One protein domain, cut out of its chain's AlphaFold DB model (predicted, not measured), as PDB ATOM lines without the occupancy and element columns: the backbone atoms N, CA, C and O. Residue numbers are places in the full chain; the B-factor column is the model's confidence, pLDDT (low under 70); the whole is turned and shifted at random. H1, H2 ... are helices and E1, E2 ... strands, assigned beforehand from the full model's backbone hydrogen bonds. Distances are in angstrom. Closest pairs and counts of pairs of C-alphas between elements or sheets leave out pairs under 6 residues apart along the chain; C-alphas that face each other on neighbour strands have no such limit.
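AT A GLANCE: This is residues 12 to 19 and 50 to 161 of the 173 residues of a protein of Pythium insidiosum (UniProt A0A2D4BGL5). A small, strongly twisted sheet of three strands has one long helix, H2, over one face; H2's residues 123 to 127 meet H3. H1 and H3, both shorter, only graze the sheet, and residues 79 to 101 make a long loop from H1 back to H2. The printed part has 120 residues, with three named helices and three named strands, which follow each other along the chain as E1 E2 E3 H1 H2 H3; the sheet runs E1 E2 E3, antiparallel, and the class is mixed, helices and strands. It is compact, radius of gyration of the C-alphas 15.1 A, yet elongated: 47 by 30 by 17 A.

HOW THE PARTS SIT: Start with E1, residues 12 to 19, which bends by 52 degrees at residue 15. Beside it find E2, residues 50 to 59, antiparallel, with N 13 and O 56 2.9 A apart, within hydrogen-bond range. E3, residues 64 to 70, forms a hairpin with E2; N 55 and O 67 are 2.8 A apart, within hydrogen-bond range. H1, residues 71 to 78, only grazes the sheet. H2, residues 102 to 128, is on the sheet in two layers, helix over sheet, at a height of 8.4 A; its closest C-alphas to E1 are Gln 113 and Met 14, 5.4 A. It runs along the strands, at 22 degrees to E1 on the local plane. H3, residues 139 to 151, touches H2 with residues 139 to 143 alone, at a steep tilt of 49 degrees, opposite ways; the closest C-alphas are Met 143 and Leu 123, 6.2 A. H3 only just touches H1, with 3 pairs of C-alphas within 8 A, the closest Phe 149 and Leu 77, 7.4 A. In H1, H2 and H3 every O i to N i+4 pair is within hydrogen-bond range.

IN THESE COORDINATES: Find C-alpha 12 at (153.005, 150.685, 165.929), where E1 begins. E2 is 28.1 A long. H2 runs 38.6 A from C-alpha 102 at (167.829, 132.552, 158.689). H3 ends at C-alpha 151, (147.120, 147.029, 174.959).

THE WHOLE: The C-alphas farthest apart, of Val 97 and His 133, are 47.2 A apart. Residues 20 to 49 are not printed; C-alphas 19 and 50 are 5.6 A apart across the cut. The link from H1 to H2 is long, and residues 94 to 103 stand free. In this model, pLDDT is under 70 at residues 93 to 100, 153 and 159 to 161.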
ATOM      1  N   VAL A  12     152.698 152.066 165.540       89.81
ATOM      2  CA  VAL A  12     153.005 150.685 165.929       89.81
ATOM      3  C   VAL A  12     154.030 150.117 164.958       89.81
ATOM      4  O   VAL A  12     153.773 150.027 163.763       89.81
ATOM      5  N   GLN A  13     155.185 149.709 165.478       89.50
ATOM      6  CA  GLN A  13     156.287 149.188 164.675       89.50
ATOM      7  C   GLN A  13     156.806 147.874 165.250       89.50
ATOM      8  O   GLN A  13     156.943 147.718 166.461       89.50
ATOM      9  N   MET A  14     157.139 146.921 164.383       87.69
ATOM     10  CA  MET A  14     157.858 145.718 164.791       87.69
ATOM     11  C   MET A  14     159.363 146.011 164.861       87.69
ATOM     12  O   MET A  14     159.942 146.451 163.875       87.69
ATOM     13  N   LEU A  15     159.986 145.779 166.020       85.19
ATOM     14  CA  LEU A  15     161.411 146.065 166.245       85.19
ATOM     15  C   LEU A  15     162.321 144.860 166.042       85.19
ATOM     16  O   LEU A  15     163.503 145.016 165.761       85.19
ATOM     17  N   GLY A  16     161.801 143.658 166.267       82.50
ATOM     18  CA  GLY A  16     162.634 142.468 166.297       82.50
ATOM     19  C   GLY A  16     161.885 141.249 166.797       82.50
ATOM     20  O   GLY A  16     160.659 141.256 166.956       82.50
ATOM     21  N   PHE A  17     162.629 140.187 167.072       81.38
ATOM     22  CA  PHE A  17     162.091 138.979 167.678       81.38
ATOM     23  C   PHE A  17     163.143 138.296 168.552       81.38
ATOM     24  O   PHE A  17     164.331 138.570 168.441       81.38
ATOM     25  N   TYR A  18     162.711 137.414 169.454       77.06
ATOM     26  CA  TYR A  18     163.588 136.535 170.229       77.06
ATOM     27  C   TYR A  18     162.932 135.180 170.493       77.06
ATOM     28  O   TYR A  18     161.711 135.025 170.407       77.06
ATOM     29  N   GLN A  19     163.741 134.167 170.803       77.88
ATOM     30  CA  GLN A  19     163.227 132.861 171.196       77.88
ATOM     31  C   GLN A  19     162.883 132.864 172.688       77.88
ATOM     32  O   GLN A  19     163.745 133.095 173.537       77.88
ATOM     33  N   PHE A  50     159.288 129.116 171.466       77.94
ATOM     34  CA  PHE A  50     158.564 129.830 170.421       77.94
ATOM     35  C   PHE A  50     159.260 131.147 170.079       77.94
ATOM     36  O   PHE A  50     160.051 131.658 170.864       77.94
ATOM     37  N   LEU A  51     158.940 131.718 168.918       81.44
ATOM     38  CA  LEU A  51     159.407 133.052 168.537       81.44
ATOM     39  C   LEU A  51     158.432 134.115 169.054       81.44
ATOM     40  O   LEU A  51     157.231 134.060 168.759       81.44
ATOM     41  N   ALA A  52     158.956 135.045 169.845       84.56
ATOM     42  CA  ALA A  52     158.280 136.240 170.321       84.56
ATOM     43  C   ALA A  52     158.733 137.433 169.473       84.56
ATOM     44  O   ALA A  52     159.907 137.777 169.480       84.56
ATOM     45  N   TYR A  53     157.804 138.055 168.762       86.88
ATOM     46  CA  TYR A  53     157.982 139.298 168.025       86.88
ATOM     47  C   TYR A  53     157.738 140.479 168.961       86.88
ATOM     48  O   TYR A  53     156.789 140.459 169.753       86.88
ATOM     49  N   VAL A  54     158.604 141.481 168.879       87.88
ATOM     50  CA  VAL A  54     158.570 142.689 169.699       87.88
ATOM     51  C   VAL A  54     157.949 143.802 168.875       87.88
ATOM     52  O   VAL A  54     158.480 144.174 167.831       87.88
ATOM     53  N   LEU A  55     156.826 144.329 169.346       89.06
ATOM     54  CA  LEU A  55     156.189 145.512 168.794       89.06
ATOM     55  C   LEU A  55     156.439 146.679 169.744       89.06
ATOM     56  O   LEU A  55     156.161 146.571 170.937       89.06
ATOM     57  N   GLN A  56     156.939 147.787 169.219       89.19
ATOM     58  CA  GLN A  56     156.948 149.069 169.899       89.19
ATOM     59  C   GLN A  56     155.681 149.826 169.539       89.19
ATOM     60  O   GLN A  56     155.316 149.947 168.370       89.19
ATOM     61  N   VAL A  57     155.015 150.327 170.567       89.06
ATOM     62  CA  VAL A  57     153.806 151.122 170.438       89.06
ATOM     63  C   VAL A  57     154.103 152.499 170.995       89.06
ATOM     64  O   VAL A  57     154.463 152.631 172.165       89.06
ATOM     65  N   THR A  58     153.943 153.510 170.155       89.44
ATOM     66  CA  THR A  58     154.069 154.919 170.516       89.44
ATOM     67  C   THR A  58     152.679 155.499 170.664       89.44
ATOM     68  O   THR A  58     151.820 155.307 169.808       89.44
ATOM     69  N   THR A  59     152.450 156.207 171.760       88.50
ATOM     70  CA  THR A  59     151.196 156.918 172.012       88.50
ATOM     71  C   THR A  59     151.286 158.368 171.547       88.50
ATOM     72  O   THR A  59     152.379 158.925 171.455       88.50
ATOM     73  N   THR A  60     150.142 159.005 171.309       87.12
ATOM     74  CA  THR A  60     150.046 160.433 170.942       87.12
ATOM     75  C   THR A  60     150.639 161.366 172.000       87.12
ATOM     76  O   THR A  60     151.119 162.446 171.677       87.12
ATOM     77  N   HIS A  61     150.702 160.924 173.259       84.56
ATOM     78  CA  HIS A  61     151.355 161.640 174.360       84.56
ATOM     79  C   HIS A  61     152.883 161.444 174.420       84.56
ATOM     80  O   HIS A  61     153.510 161.828 175.404       84.56
ATOM     81  N   GLY A  62     153.491 160.787 173.427       81.25
ATOM     82  CA  GLY A  62     154.937 160.542 173.368       81.25
ATOM     83  C   GLY A  62     155.436 159.398 174.258       81.25
ATOM     84  O   GLY A  62     156.626 159.094 174.260       81.25
ATOM     85  N   SER A  63     154.551 158.716 174.994       86.31
ATOM     86  CA  SER A  63     154.925 157.520 175.760       86.31
ATOM     87  C   SER A  63     155.051 156.317 174.832       86.31
ATOM     88  O   SER A  63     154.171 156.091 173.998       86.31
ATOM     89  N   THR A  64     156.104 155.517 175.007       87.12
ATOM     90  CA  THR A  64     156.308 154.272 174.256       87.12
ATOM     91  C   THR A  64     156.270 153.061 175.182       87.12
ATOM     92  O   THR A  64     156.647 153.141 176.351       87.12
ATOM     93  N   PHE A  65     155.781 151.929 174.683       85.38
ATOM     94  CA  PHE A  65     155.822 150.656 175.399       85.38
ATOM     95  C   PHE A  65     156.024 149.491 174.435       85.38
ATOM     96  O   PHE A  65     155.755 149.598 173.239       85.38
ATOM     97  N   LEU A  66     156.499 148.365 174.968       84.69
ATOM     98  CA  LEU A  66     156.767 147.161 174.195       84.69
ATOM     99  C   LEU A  66     155.680 146.111 174.415       84.69
ATOM    100  O   LEU A  66     155.178 145.904 175.525       84.69
ATOM    101  N   VAL A  67     155.342 145.411 173.341       87.69
ATOM    102  CA  VAL A  67     154.355 144.336 173.315       87.69
ATOM    103  C   VAL A  67     154.988 143.116 172.671       87.69
ATOM    104  O   VAL A  67     155.610 143.199 171.617       87.69
ATOM    105  N   TYR A  68     154.809 141.960 173.301       87.19
ATOM    106  CA  TYR A  68     155.411 140.707 172.855       87.19
ATOM    107  C   TYR A  68     154.326 139.787 172.311       87.19
ATOM    108  O   TYR A  68     153.356 139.469 173.009       87.19
ATOM    109  N   ARG A  69     154.457 139.371 171.050       87.75
ATOM    110  CA  ARG A  69     153.448 138.564 170.355       87.75
ATOM    111  C   ARG A  69     154.073 137.400 169.619       87.75
ATOM    112  O   ARG A  69     155.155 137.491 169.068       87.75
ATOM    113  N   ARG A  70     153.375 136.275 169.589       87.50
ATOM    114  CA  ARG A  70     153.748 135.109 168.786       87.50
ATOM    115  C   ARG A  70     153.074 135.195 167.427       87.50
ATOM    116  O   ARG A  70     151.979 135.744 167.326       87.50
ATOM    117  N   TYR A  71     153.652 134.540 166.421       87.88
ATOM    118  CA  TYR A  71     153.055 134.449 165.081       87.88
ATOM    119  C   TYR A  71     151.572 134.052 165.129       87.88
ATOM    120  O   TYR A  71     150.745 134.681 164.489       87.88
ATOM    121  N   SER A  72     151.202 133.052 165.940       84.81
ATOM    122  CA  SER A  72     149.806 132.603 166.032       84.81
ATOM    123  C   SER A  72     148.855 133.665 166.588       84.81
ATOM    124  O   SER A  72     147.677 133.637 166.262       84.81
ATOM    125  N   GLN A  73     149.345 134.585 167.426       88.44
ATOM    126  CA  GLN A  73     148.543 135.699 167.936       88.44
ATOM    127  C   GLN A  73     148.345 136.763 166.853       88.44
ATOM    128  O   GLN A  73     147.246 137.286 166.735       88.44
ATOM    129  N   ILE A  74     149.374 137.038 166.044       89.12
ATOM    130  CA  ILE A  74     149.271 137.955 164.897       89.12
ATOM    131  C   ILE A  74     148.362 137.354 163.815       89.12
ATOM    132  O   ILE A  74     147.501 138.033 163.273       89.12
ATOM    133  N   ALA A  75     148.475 136.052 163.555       87.69
ATOM    134  CA  ALA A  75     147.588 135.366 162.624       87.69
ATOM    135  C   ALA A  75     146.122 135.397 163.093       87.69
ATOM    136  O   ALA A  75     145.224 135.635 162.296       87.69
ATOM    137  N   ALA A  76     145.885 135.213 164.396       87.25
ATOM    138  CA  ALA A  76     144.550 135.335 164.974       87.25
ATOM    139  C   ALA A  76     144.005 136.772 164.926       87.25
ATOM    140  O   ALA A  76     142.792 136.935 164.875       87.25
ATOM    141  N   LEU A  77     144.867 137.797 164.950       89.44
ATOM    142  CA  LEU A  77     144.458 139.181 164.704       89.44
ATOM    143  C   LEU A  77     143.919 139.324 163.278       89.44
ATOM    144  O   LEU A  77     142.804 139.798 163.119       89.44
ATOM    145  N   ALA A  78     144.651 138.847 162.267       87.38
ATOM    146  CA  ALA A  78     144.217 138.936 160.870       87.38
ATOM    147  C   ALA A  78     142.846 138.288 160.626       87.38
ATOM    148  O   ALA A  78     142.037 138.832 159.893       87.38
ATOM    149  N   SER A  79     142.563 137.150 161.269       87.19
ATOM    150  CA  SER A  79     141.259 136.479 161.152       87.19
ATOM    151  C   SER A  79     140.116 137.182 161.889       87.19
ATOM    152  O   SER A  79     138.967 136.794 161.707       87.19
ATOM    153  N   LYS A  80     140.415 138.138 162.776       88.62
ATOM    154  CA  LYS A  80     139.412 138.913 163.521       88.62
ATOM    155  C   LYS A  80     139.090 140.254 162.871       88.62
ATOM    156  O   LYS A  80     138.041 140.805 163.178       88.62
ATOM    157  N   LEU A  81     139.996 140.781 162.050       88.31
ATOM    158  CA  LEU A  81     139.755 142.004 161.295       88.31
ATOM    159  C   LEU A  81     138.724 141.720 160.199       88.31
ATOM    160  O   LEU A  81     138.792 140.685 159.535       88.31
ATOM    161  N   HIS A  82     137.775 142.632 160.020       86.75
ATOM    162  CA  HIS A  82     136.720 142.502 159.012       86.75
ATOM    163  C   HIS A  82     137.160 143.013 157.637       86.75
ATOM    164  O   HIS A  82     136.548 142.682 156.622       86.75
ATOM    165  N   PHE A  83     138.252 143.776 157.587       85.12
ATOM    166  CA  PHE A  83     138.906 144.169 156.347       85.12
ATOM    167  C   PHE A  83     140.082 143.246 156.016       85.12
ATOM    168  O   PHE A  83     140.720 142.656 156.889       85.12
ATOM    169  N   HIS A  84     140.393 143.158 154.725       79.69
ATOM    170  CA  HIS A  84     141.517 142.373 154.231       79.69
ATOM    171  C   HIS A  84     142.681 143.318 153.914       79.69
ATOM    172  O   HIS A  84     142.571 144.091 152.960       79.69
ATOM    173  N   PRO A  85     143.781 143.297 154.688       79.75
ATOM    174  CA  PRO A  85     144.956 144.094 154.363       79.75
ATOM    175  C   PRO A  85     145.559 143.633 153.032       79.75
ATOM    176  O   PRO A  85     145.544 142.443 152.708       79.75
ATOM    177  N   SER A  86     146.117 144.581 152.274       76.88
ATOM    178  CA  SER A  86     146.766 144.311 150.983       76.88
ATOM    179  C   SER A  86     147.979 143.380 151.134       76.88
ATOM    180  O   SER A  86     148.272 142.549 150.270       76.88
ATOM    181  N   VAL A  87     148.653 143.480 152.282       80.00
ATOM    182  CA  VAL A  87     149.762 142.621 152.684       80.00
ATOM    183  C   VAL A  87     149.212 141.373 153.375       80.00
ATOM    184  O   VAL A  87     148.617 141.444 154.448       80.00
ATOM    185  N   GLY A  88     149.432 140.205 152.771       78.81
ATOM    186  CA  GLY A  88     149.053 138.918 153.357       78.81
ATOM    187  C   GLY A  88     149.970 138.472 154.501       78.81
ATOM    188  O   GLY A  88     151.111 138.915 154.636       78.81
ATOM    189  N   LEU A  89     149.493 137.528 155.319       81.81
ATOM    190  CA  LEU A  89     150.324 136.910 156.353       81.81
ATOM    191  C   LEU A  89     151.436 136.046 155.730       81.81
ATOM    192  O   LEU A  89     151.152 135.225 154.853       81.81
ATOM    193  N   PRO A  90     152.680 136.120 156.237       82.50
ATOM    194  CA  PRO A  90     153.747 135.245 155.775       82.50
ATOM    195  C   PRO A  90     153.468 133.783 156.160       82.50
ATOM    196  O   PRO A  90     152.773 133.521 157.151       82.50
ATOM    197  N   PRO A  91     154.033 132.806 155.432       73.81
ATOM    198  CA  PRO A  91     153.701 131.399 155.597       73.81
ATOM    199  C   PRO A  91     153.954 130.864 157.016       73.81
ATOM    200  O   PRO A  91     155.006 131.037 157.655       73.81
ATOM    201  N   LYS A  92     152.965 130.118 157.513       71.31
ATOM    202  CA  LYS A  92     153.122 129.285 158.702       71.31
ATOM    203  C   LYS A  92     153.904 128.042 158.280       71.31
ATOM    204  O   LYS A  92     153.311 127.081 157.809       71.31
ATOM    205  N   TYR A  93     155.227 128.058 158.449       66.38
ATOM    206  CA  TYR A  93     156.123 126.902 158.284       66.38
ATOM    207  C   TYR A  93     155.815 125.780 159.306       66.38
ATOM    208  O   TYR A  93     156.641 125.421 160.136       66.38
ATOM    209  N   ALA A  94     154.581 125.271 159.311       54.12
ATOM    210  CA  ALA A  94     154.075 124.265 160.240       54.12
ATOM    211  C   ALA A  94     154.592 122.855 159.920       54.12
ATOM    212  O   ALA A  94     154.550 121.987 160.785       54.12
ATOM    213  N   LEU A  95     155.067 122.645 158.690       48.25
ATOM    214  CA  LEU A  95     155.557 121.364 158.180       48.25
ATOM    215  C   LEU A  95     157.084 121.216 158.268       48.25
ATOM    216  O   LEU A  95     157.604 120.157 157.936       48.25
ATOM    217  N   GLN A  96     157.813 122.256 158.686       53.12
ATOM    218  CA  GLN A  96     159.277 122.222 158.728       53.12
ATOM    219  C   GLN A  96     159.805 121.909 160.126       53.12
ATOM    220  O   GLN A  96     159.311 122.410 161.140       53.12
ATOM    221  N   VAL A  97     160.828 121.057 160.156       51.16
ATOM    222  CA  VAL A  97     161.538 120.636 161.361       51.16
ATOM    223  C   VAL A  97     162.289 121.845 161.914       51.16
ATOM    224  O   VAL A  97     163.071 122.470 161.205       51.16
ATOM    225  N   PHE A  98     162.028 122.211 163.168       51.53
ATOM    226  CA  PHE A  98     162.798 123.248 163.852       51.53
ATOM    227  C   PHE A  98     164.288 122.848 163.895       51.53
ATOM    228  O   PHE A  98     164.562 121.681 164.195       51.53
ATOM    229  N   PRO A  99     165.245 123.778 163.693       62.28
ATOM    230  CA  PRO A  99     165.087 125.235 163.555       62.28
ATOM    231  C   PRO A  99     164.790 125.734 162.126       62.28
ATOM    232  O   PRO A  99     165.234 125.151 161.146       62.28
ATOM    233  N   LEU A 100     164.055 126.852 162.033       69.31
ATOM    234  CA  LEU A 100     163.862 127.626 160.791       69.31
ATOM    235  C   LEU A 100     165.205 128.186 160.299       69.31
ATOM    236  O   LEU A 100     166.031 128.567 161.132       69.31
ATOM    237  N   THR A 101     165.398 128.289 158.980       75.62
ATOM    238  CA  THR A 101     166.602 128.930 158.420       75.62
ATOM    239  C   THR A 101     166.564 130.446 158.616       75.62
ATOM    240  O   THR A 101     165.502 131.034 158.847       75.62
ATOM    241  N   GLU A 102     167.721 131.100 158.527       74.81
ATOM    242  CA  GLU A 102     167.829 132.552 158.689       74.81
ATOM    243  C   GLU A 102     166.998 133.313 157.646       74.81
ATOM    244  O   GLU A 102     166.288 134.257 157.985       74.81
ATOM    245  N   GLU A 103     166.979 132.845 156.397       78.69
ATOM    246  CA  GLU A 103     166.197 133.439 155.310       78.69
ATOM    247  C   GLU A 103     164.696 133.344 155.581       78.69
ATOM    248  O   GLU A 103     163.957 134.295 155.338       78.69
ATOM    249  N   GLN A 104     164.238 132.214 156.123       79.00
ATOM    250  CA  GLN A 104     162.834 132.006 156.483       79.00
ATOM    251  C   GLN A 104     162.423 132.871 157.672       79.00
ATOM    252  O   GLN A 104     161.302 133.381 157.721       79.00
ATOM    253  N   LEU A 105     163.322 133.036 158.646       78.06
ATOM    254  CA  LEU A 105     163.115 133.944 159.768       78.06
ATOM    255  C   LEU A 105     163.023 135.391 159.289       78.06
ATOM    256  O   LEU A 105     162.093 136.085 159.697       78.06
ATOM    257  N   ARG A 106     163.922 135.811 158.392       80.94
ATOM    258  CA  ARG A 106     163.922 137.147 157.790       80.94
ATOM    259  C   ARG A 106     162.658 137.392 156.974       80.94
ATOM    260  O   ARG A 106     161.921 138.319 157.278       80.94
ATOM    261  N   GLN A 107     162.318 136.497 156.047       83.69
ATOM    262  CA  GLN A 107     161.100 136.606 155.238       83.69
ATOM    263  C   GLN A 107     159.838 136.676 156.109       83.69
ATOM    264  O   GLN A 107     158.921 137.452 155.834       83.69
ATOM    265  N   ARG A 108     159.773 135.873 157.179       85.12
ATOM    266  CA  ARG A 108     158.658 135.938 158.125       85.12
ATOM    267  C   ARG A 108     158.642 137.261 158.884       85.12
ATOM    268  O   ARG A 108     157.558 137.795 159.092       85.12
ATOM    269  N   PHE A 109     159.790 137.745 159.343       85.19
ATOM    270  CA  PHE A 109     159.886 139.015 160.049       85.19
ATOM    271  C   PHE A 109     159.436 140.174 159.156       85.19
ATOM    272  O   PHE A 109     158.499 140.872 159.529       85.19
ATOM    273  N   ASP A 110     159.997 140.283 157.952       87.44
ATOM    274  CA  ASP A 110     159.667 141.328 156.981       87.44
ATOM    275  C   ASP A 110     158.170 141.310 156.637       87.44
ATOM    276  O   ASP A 110     157.500 142.341 156.672       87.44
ATOM    277  N   GLY A 111     157.611 140.119 156.391       88.56
ATOM    278  CA  GLY A 111     156.185 139.965 156.105       88.56
ATOM    279  C   GLY A 111     155.286 140.357 157.280       88.56
ATOM    280  O   GLY A 111     154.255 140.993 157.080       88.56
ATOM    281  N   LEU A 112     155.662 140.015 158.518       89.69
ATOM    282  CA  LEU A 112     154.898 140.413 159.705       89.69
ATOM    283  C   LEU A 112     155.025 141.912 159.997       89.69
ATOM    284  O   LEU A 112     154.053 142.524 160.435       89.69
ATOM    285  N   GLN A 113     156.203 142.492 159.775       89.81
ATOM    286  CA  GLN A 113     156.441 143.920 159.932       89.81
ATOM    287  C   GLN A 113     155.582 144.714 158.946       89.81
ATOM    288  O   GLN A 113     154.861 145.614 159.372       89.81
ATOM    289  N   ALA A 114     155.610 144.342 157.663       89.25
ATOM    290  CA  ALA A 114     154.789 144.969 156.632       89.25
ATOM    291  C   ALA A 114     153.289 144.809 156.928       89.25
ATOM    292  O   ALA A 114     152.545 145.781 156.860       89.25
ATOM    293  N   PHE A 115     152.857 143.615 157.345       91.44
ATOM    294  CA  PHE A 115     151.466 143.353 157.721       91.44
ATOM    295  C   PHE A 115     150.981 144.265 158.858       91.44
ATOM    296  O   PHE A 115     149.920 144.870 158.757       91.44
ATOM    297  N   ILE A 116     151.748 144.378 159.949       91.81
ATOM    298  CA  ILE A 116     151.365 145.225 161.090       91.81
ATOM    299  C   ILE A 116     151.340 146.704 160.697       91.81
ATOM    300  O   ILE A 116     150.428 147.416 161.116       91.81
ATOM    301  N   ALA A 117     152.316 147.152 159.902       90.94
ATOM    302  CA  ALA A 117     152.365 148.525 159.413       90.94
ATOM    303  C   ALA A 117     151.139 148.860 158.551       90.94
ATOM    304  O   ALA A 117     150.501 149.883 158.782       90.94
ATOM    305  N   GLU A 118     150.761 147.966 157.635       91.44
ATOM    306  CA  GLU A 118     149.594 148.126 156.760       91.44
ATOM    307  C   GLU A 118     148.280 148.165 157.551       91.44
ATOM    308  O   GLU A 118     147.443 149.042 157.341       91.44
ATOM    309  N   VAL A 119     148.104 147.238 158.503       91.69
ATOM    310  CA  VAL A 119     146.920 147.204 159.376       91.69
ATOM    311  C   VAL A 119     146.799 148.505 160.164       91.69
ATOM    312  O   VAL A 119     145.715 149.081 160.227       91.69
ATOM    313  N   PHE A 120     147.902 148.990 160.743       92.25
ATOM    314  CA  PHE A 120     147.893 150.246 161.486       92.25
ATOM    315  C   PHE A 120     147.587 151.445 160.581       92.25
ATOM    316  O   PHE A 120     146.739 152.252 160.943       92.25
ATOM    317  N   ALA A 121     148.220 151.541 159.409       91.50
ATOM    318  CA  ALA A 121     147.990 152.627 158.456       91.50
ATOM    319  C   ALA A 121     146.532 152.672 157.975       91.50
ATOM    320  O   ALA A 121     145.919 153.734 157.963       91.50
ATOM    321  N   THR A 122     145.949 151.510 157.666       91.12
ATOM    322  CA  THR A 122     144.540 151.399 157.261       91.12
ATOM    323  C   THR A 122     143.607 151.887 158.367       91.12
ATOM    324  O   THR A 122     142.724 152.703 158.120       91.12
ATOM    325  N   LEU A 123     143.817 151.422 159.601       90.81
ATOM    326  CA  LEU A 123     143.001 151.828 160.744       90.81
ATOM    327  C   LEU A 123     143.191 153.308 161.100       90.81
ATOM    328  O   LEU A 123     142.235 153.963 161.500       90.81
ATOM    329  N   ALA A 124     144.404 153.844 160.943       90.00
ATOM    330  CA  ALA A 124     144.687 155.261 161.143       90.00
ATOM    331  C   ALA A 124     143.919 156.123 160.139       90.00
ATOM    332  O   ALA A 124     143.214 157.037 160.559       90.00
ATOM    333  N   GLN A 125     143.953 155.760 158.855       89.88
ATOM    334  CA  GLN A 125     143.189 156.447 157.816       89.88
ATOM    335  C   GLN A 125     141.683 156.401 158.108       89.88
ATOM    336  O   GLN A 125     141.024 157.433 158.135       89.88
ATOM    337  N   GLN A 126     141.143 155.220 158.429       88.88
ATOM    338  CA  GLN A 126     139.727 155.072 158.784       88.88
ATOM    339  C   GLN A 126     139.334 155.905 160.014       88.88
ATOM    340  O   GLN A 126     138.197 156.366 160.106       88.88
ATOM    341  N   HIS A 127     140.258 156.079 160.964       88.25
ATOM    342  CA  HIS A 127     140.043 156.890 162.157       88.25
ATOM    343  C   HIS A 127     140.015 158.390 161.838       88.25
ATOM    344  O   HIS A 127     139.182 159.118 162.382       88.25
ATOM    345  N   GLU A 128     140.915 158.849 160.965       87.12
ATOM    346  CA  GLU A 128     140.943 160.229 160.464       87.12
ATOM    347  C   GLU A 128     139.700 160.555 159.628       87.12
ATOM    348  O   GLU A 128     139.126 161.632 159.785       87.12
ATOM    349  N   ASP A 129     139.223 159.593 158.836       87.00
ATOM    350  CA  ASP A 129     137.992 159.703 158.047       87.00
ATOM    351  C   ASP A 129     136.715 159.650 158.916       87.00
ATOM    352  O   ASP A 129     135.608 159.866 158.423       87.00
ATOM    353  N   GLY A 130     136.842 159.370 160.219       84.69
ATOM    354  CA  GLY A 130     135.725 159.348 161.166       84.69
ATOM    355  C   GLY A 130     134.828 158.110 161.073       84.69
ATOM    356  O   GLY A 130     133.756 158.084 161.684       84.69
ATOM    357  N   LEU A 131     135.258 157.064 160.357       84.06
ATOM    358  CA  LEU A 131     134.463 155.857 160.087       84.06
ATOM    359  C   LEU A 131     134.155 155.029 161.344       84.06
ATOM    360  O   LEU A 131     133.294 154.156 161.311       84.06
ATOM    361  N   GLN A 132     134.811 155.301 162.472       80.44
ATOM    362  CA  GLN A 132     134.496 154.710 163.777       80.44
ATOM    363  C   GLN A 132     133.128 155.125 164.338       80.44
ATOM    364  O   GLN A 132     132.633 154.481 165.262       80.44
ATOM    365  N   HIS A 133     132.547 156.215 163.831       79.19
ATOM    366  CA  HIS A 133     131.220 156.697 164.222       79.19
ATOM    367  C   HIS A 133     130.122 156.291 163.237       79.19
ATOM    368  O   HIS A 133     128.948 156.550 163.498       79.19
ATOM    369  N   ASP A 134     130.504 155.660 162.128       81.25
ATOM    370  CA  ASP A 134     129.578 155.154 161.132       81.25
ATOM    371  C   ASP A 134     129.007 153.804 161.587       81.25
ATOM    372  O   ASP A 134     129.740 152.878 161.936       81.25
ATOM    373  N   VAL A 135     127.678 153.710 161.613       75.56
ATOM    374  CA  VAL A 135     126.939 152.528 162.080       75.56
ATOM    375  C   VAL A 135     126.994 151.401 161.045       75.56
ATOM    376  O   VAL A 135     126.902 150.231 161.414       75.56
ATOM    377  N   ASP A 136     127.196 151.745 159.772       81.19
ATOM    378  CA  ASP A 136     127.303 150.787 158.672       81.19
ATOM    379  C   ASP A 136     128.746 150.274 158.481       81.19
ATOM    380  O   ASP A 136     128.995 149.366 157.683       81.19
ATOM    381  N   SER A 137     129.703 150.814 159.243       82.81
ATOM    382  CA  SER A 137     131.121 150.466 159.171       82.81
ATOM    383  C   SER A 137     131.558 149.545 160.310       82.81
ATOM    384  O   SER A 137     131.217 149.730 161.478       82.81
ATOM    385  N   THR A 138     132.413 148.568 160.000       85.81
ATOM    386  CA  THR A 138     133.079 147.732 161.014       85.81
ATOM    387  C   THR A 138     134.346 148.377 161.581       85.81
ATOM    388  O   THR A 138     134.960 147.812 162.486       85.81
ATOM    389  N   ALA A 139     134.732 149.564 161.095       86.50
ATOM    390  CA  ALA A 139     135.998 150.215 161.431       86.50
ATOM    391  C   ALA A 139     136.169 150.434 162.944       86.50
ATOM    392  O   ALA A 139     137.240 150.172 163.490       86.50
ATOM    393  N   GLY A 140     135.104 150.825 163.654       86.38
ATOM    394  CA  GLY A 140     135.144 150.978 165.113       86.38
ATOM    395  C   GLY A 140     135.469 149.670 165.852       86.38
ATOM    396  O   GLY A 140     136.253 149.671 166.805       86.38
ATOM    397  N   LEU A 141     134.929 148.539 165.381       87.19
ATOM    398  CA  LEU A 141     135.221 147.213 165.937       87.19
ATOM    399  C   LEU A 141     136.659 146.789 165.631       87.19
ATOM    400  O   LEU A 141     137.358 146.305 166.522       87.19
ATOM    401  N   ASP A 142     137.118 147.001 164.398       90.19
ATOM    402  CA  ASP A 142     138.472 146.640 163.972       90.19
ATOM    403  C   ASP A 142     139.538 147.451 164.733       90.19
ATOM    404  O   ASP A 142     140.527 146.890 165.220       90.19
ATOM    405  N   MET A 143     139.293 148.748 164.946       90.31
ATOM    406  CA  MET A 143     140.113 149.615 165.797       90.31
ATOM    407  C   MET A 143     140.178 149.111 167.242       90.31
ATOM    408  O   MET A 143     141.255 149.105 167.843       90.31
ATOM    409  N   GLN A 144     139.051 148.665 167.806       88.94
ATOM    410  CA  GLN A 144     139.011 148.113 169.159       88.94
ATOM    411  C   GLN A 144     139.773 146.785 169.249       88.94
ATOM    412  O   GLN A 144     140.580 146.602 170.160       88.94
ATOM    413  N   ILE A 145     139.576 145.880 168.285       90.69
ATOM    414  CA  ILE A 145     140.290 144.600 168.200       90.69
ATOM    415  C   ILE A 145     141.804 144.835 168.146       90.69
ATOM    416  O   ILE A 145     142.564 144.167 168.856       90.69
ATOM    417  N   PHE A 146     142.250 145.792 167.327       90.69
ATOM    418  CA  PHE A 146     143.662 146.139 167.215       90.69
ATOM    419  C   PHE A 146     144.195 146.806 168.488       90.69
ATOM    420  O   PHE A 146     145.269 146.436 168.972       90.69
ATOM    421  N   TYR A 147     143.440 147.741 169.075       90.44
ATOM    422  CA  TYR A 147     143.809 148.379 170.336       90.44
ATOM    423  C   TYR A 147     143.985 147.346 171.448       90.44
ATOM    424  O   TYR A 147     145.022 147.332 172.109       90.44
ATOM    425  N   ASP A 148     143.033 146.430 171.615       89.25
ATOM    426  CA  ASP A 148     143.145 145.337 172.576       89.25
ATOM    427  C   ASP A 148     144.379 144.487 172.274       89.25
ATOM    428  O   ASP A 148     145.176 144.191 173.172       89.25
ATOM    429  N   PHE A 149     144.610 144.152 171.006       89.06
ATOM    430  CA  PHE A 149     145.782 143.388 170.604       89.06
ATOM    431  C   PHE A 149     147.105 144.046 171.014       89.06
ATOM    432  O   PHE A 149     148.023 143.311 171.381       89.06
ATOM    433  N   VAL A 150     147.229 145.374 171.015       87.31
ATOM    434  CA  VAL A 150     148.452 146.064 171.470       87.31
ATOM    435  C   VAL A 150     148.431 146.414 172.964       87.31
ATOM    436  O   VAL A 150     149.471 146.436 173.614       87.31
ATOM    437  N   ALA A 151     147.262 146.643 173.558       82.44
ATOM    438  CA  ALA A 151     147.120 147.029 174.959       82.44
ATOM    439  C   ALA A 151     147.254 145.849 175.933       82.44
ATOM    440  O   ALA A 151     147.617 146.044 177.094       82.44
ATOM    441  N   HIS A 152     147.003 144.618 175.487       78.06
ATOM    442  CA  HIS A 152     147.145 143.440 176.339       78.06
ATOM    443  C   HIS A 152     148.623 143.162 176.685       78.06
ATOM    444  O   HIS A 152     149.487 143.128 175.813       78.06
ATOM    445  N   GLN A 153     148.934 142.866 177.951       66.50
ATOM    446  CA  GLN A 153     150.274 142.417 178.384       66.50
ATOM    447  C   GLN A 153     151.433 143.372 178.000       66.50
ATOM    448  O   GLN A 153     152.493 142.918 177.560       66.50
ATOM    449  N   ARG A 154     151.238 144.690 178.169       74.75
ATOM    450  CA  ARG A 154     152.298 145.704 177.986       74.75
ATOM    451  C   ARG A 154     153.516 145.383 178.856       74.75
ATOM    452  O   ARG A 154     153.353 145.012 180.017       74.75
ATOM    453  N   ASN A 155     154.718 145.550 178.304       71.38
ATOM    454  CA  ASN A 155     156.003 145.450 179.006       71.38
ATOM    455  C   ASN A 155     156.211 144.149 179.804       71.38
ATOM    456  O   ASN A 155     156.950 144.130 180.786       71.38
ATOM    457  N   ARG A 156     155.572 143.045 179.395       72.62
ATOM    458  CA  ARG A 156     155.734 141.734 180.034       72.62
ATOM    459  C   ARG A 156     156.427 140.752 179.081       72.62
ATOM    460  O   ARG A 156     155.737 139.936 178.465       72.62
ATOM    461  N   PRO A 157     157.764 140.833 178.925       71.50
ATOM    462  CA  PRO A 157     158.503 139.926 178.056       71.50
ATOM    463  C   PRO A 157     158.377 138.475 178.540       71.50
ATOM    464  O   PRO A 157     158.571 138.198 179.727       71.50
ATOM    465  N   PRO A 158     158.064 137.525 177.643       71.75
ATOM    466  CA  PRO A 158     158.314 136.114 177.891       71.75
ATOM    467  C   PRO A 158     159.785 135.835 178.256       71.75
ATOM    468  O   PRO A 158     160.677 136.506 177.739       71.75
ATOM    469  N   PRO A 159     160.076 134.834 179.108       68.94
ATOM    470  CA  PRO A 159     161.450 134.516 179.485       68.94
ATOM    471  C   PRO A 159     162.262 134.063 178.254       68.94
ATOM    472  O   PRO A 159     161.826 133.141 177.546       68.94
ATOM    473  N   PRO A 160     163.419 134.692 177.972       68.31
ATOM    474  CA  PRO A 160     164.259 134.350 176.828       68.31
ATOM    475  C   PRO A 160     164.974 133.007 177.040       68.31
ATOM    476  O   PRO A 160     165.302 132.629 178.160       68.31
ATOM    477  N   VAL A 161     165.215 132.279 175.948       64.50
ATOM    478  CA  VAL A 161     165.788 130.914 175.964       64.50
ATOM    479  C   VAL A 161     167.207 130.877 175.422       64.50
ATOM    480  O   VAL A 161     168.057 130.157 175.937       64.50
TER     481      VAL A 161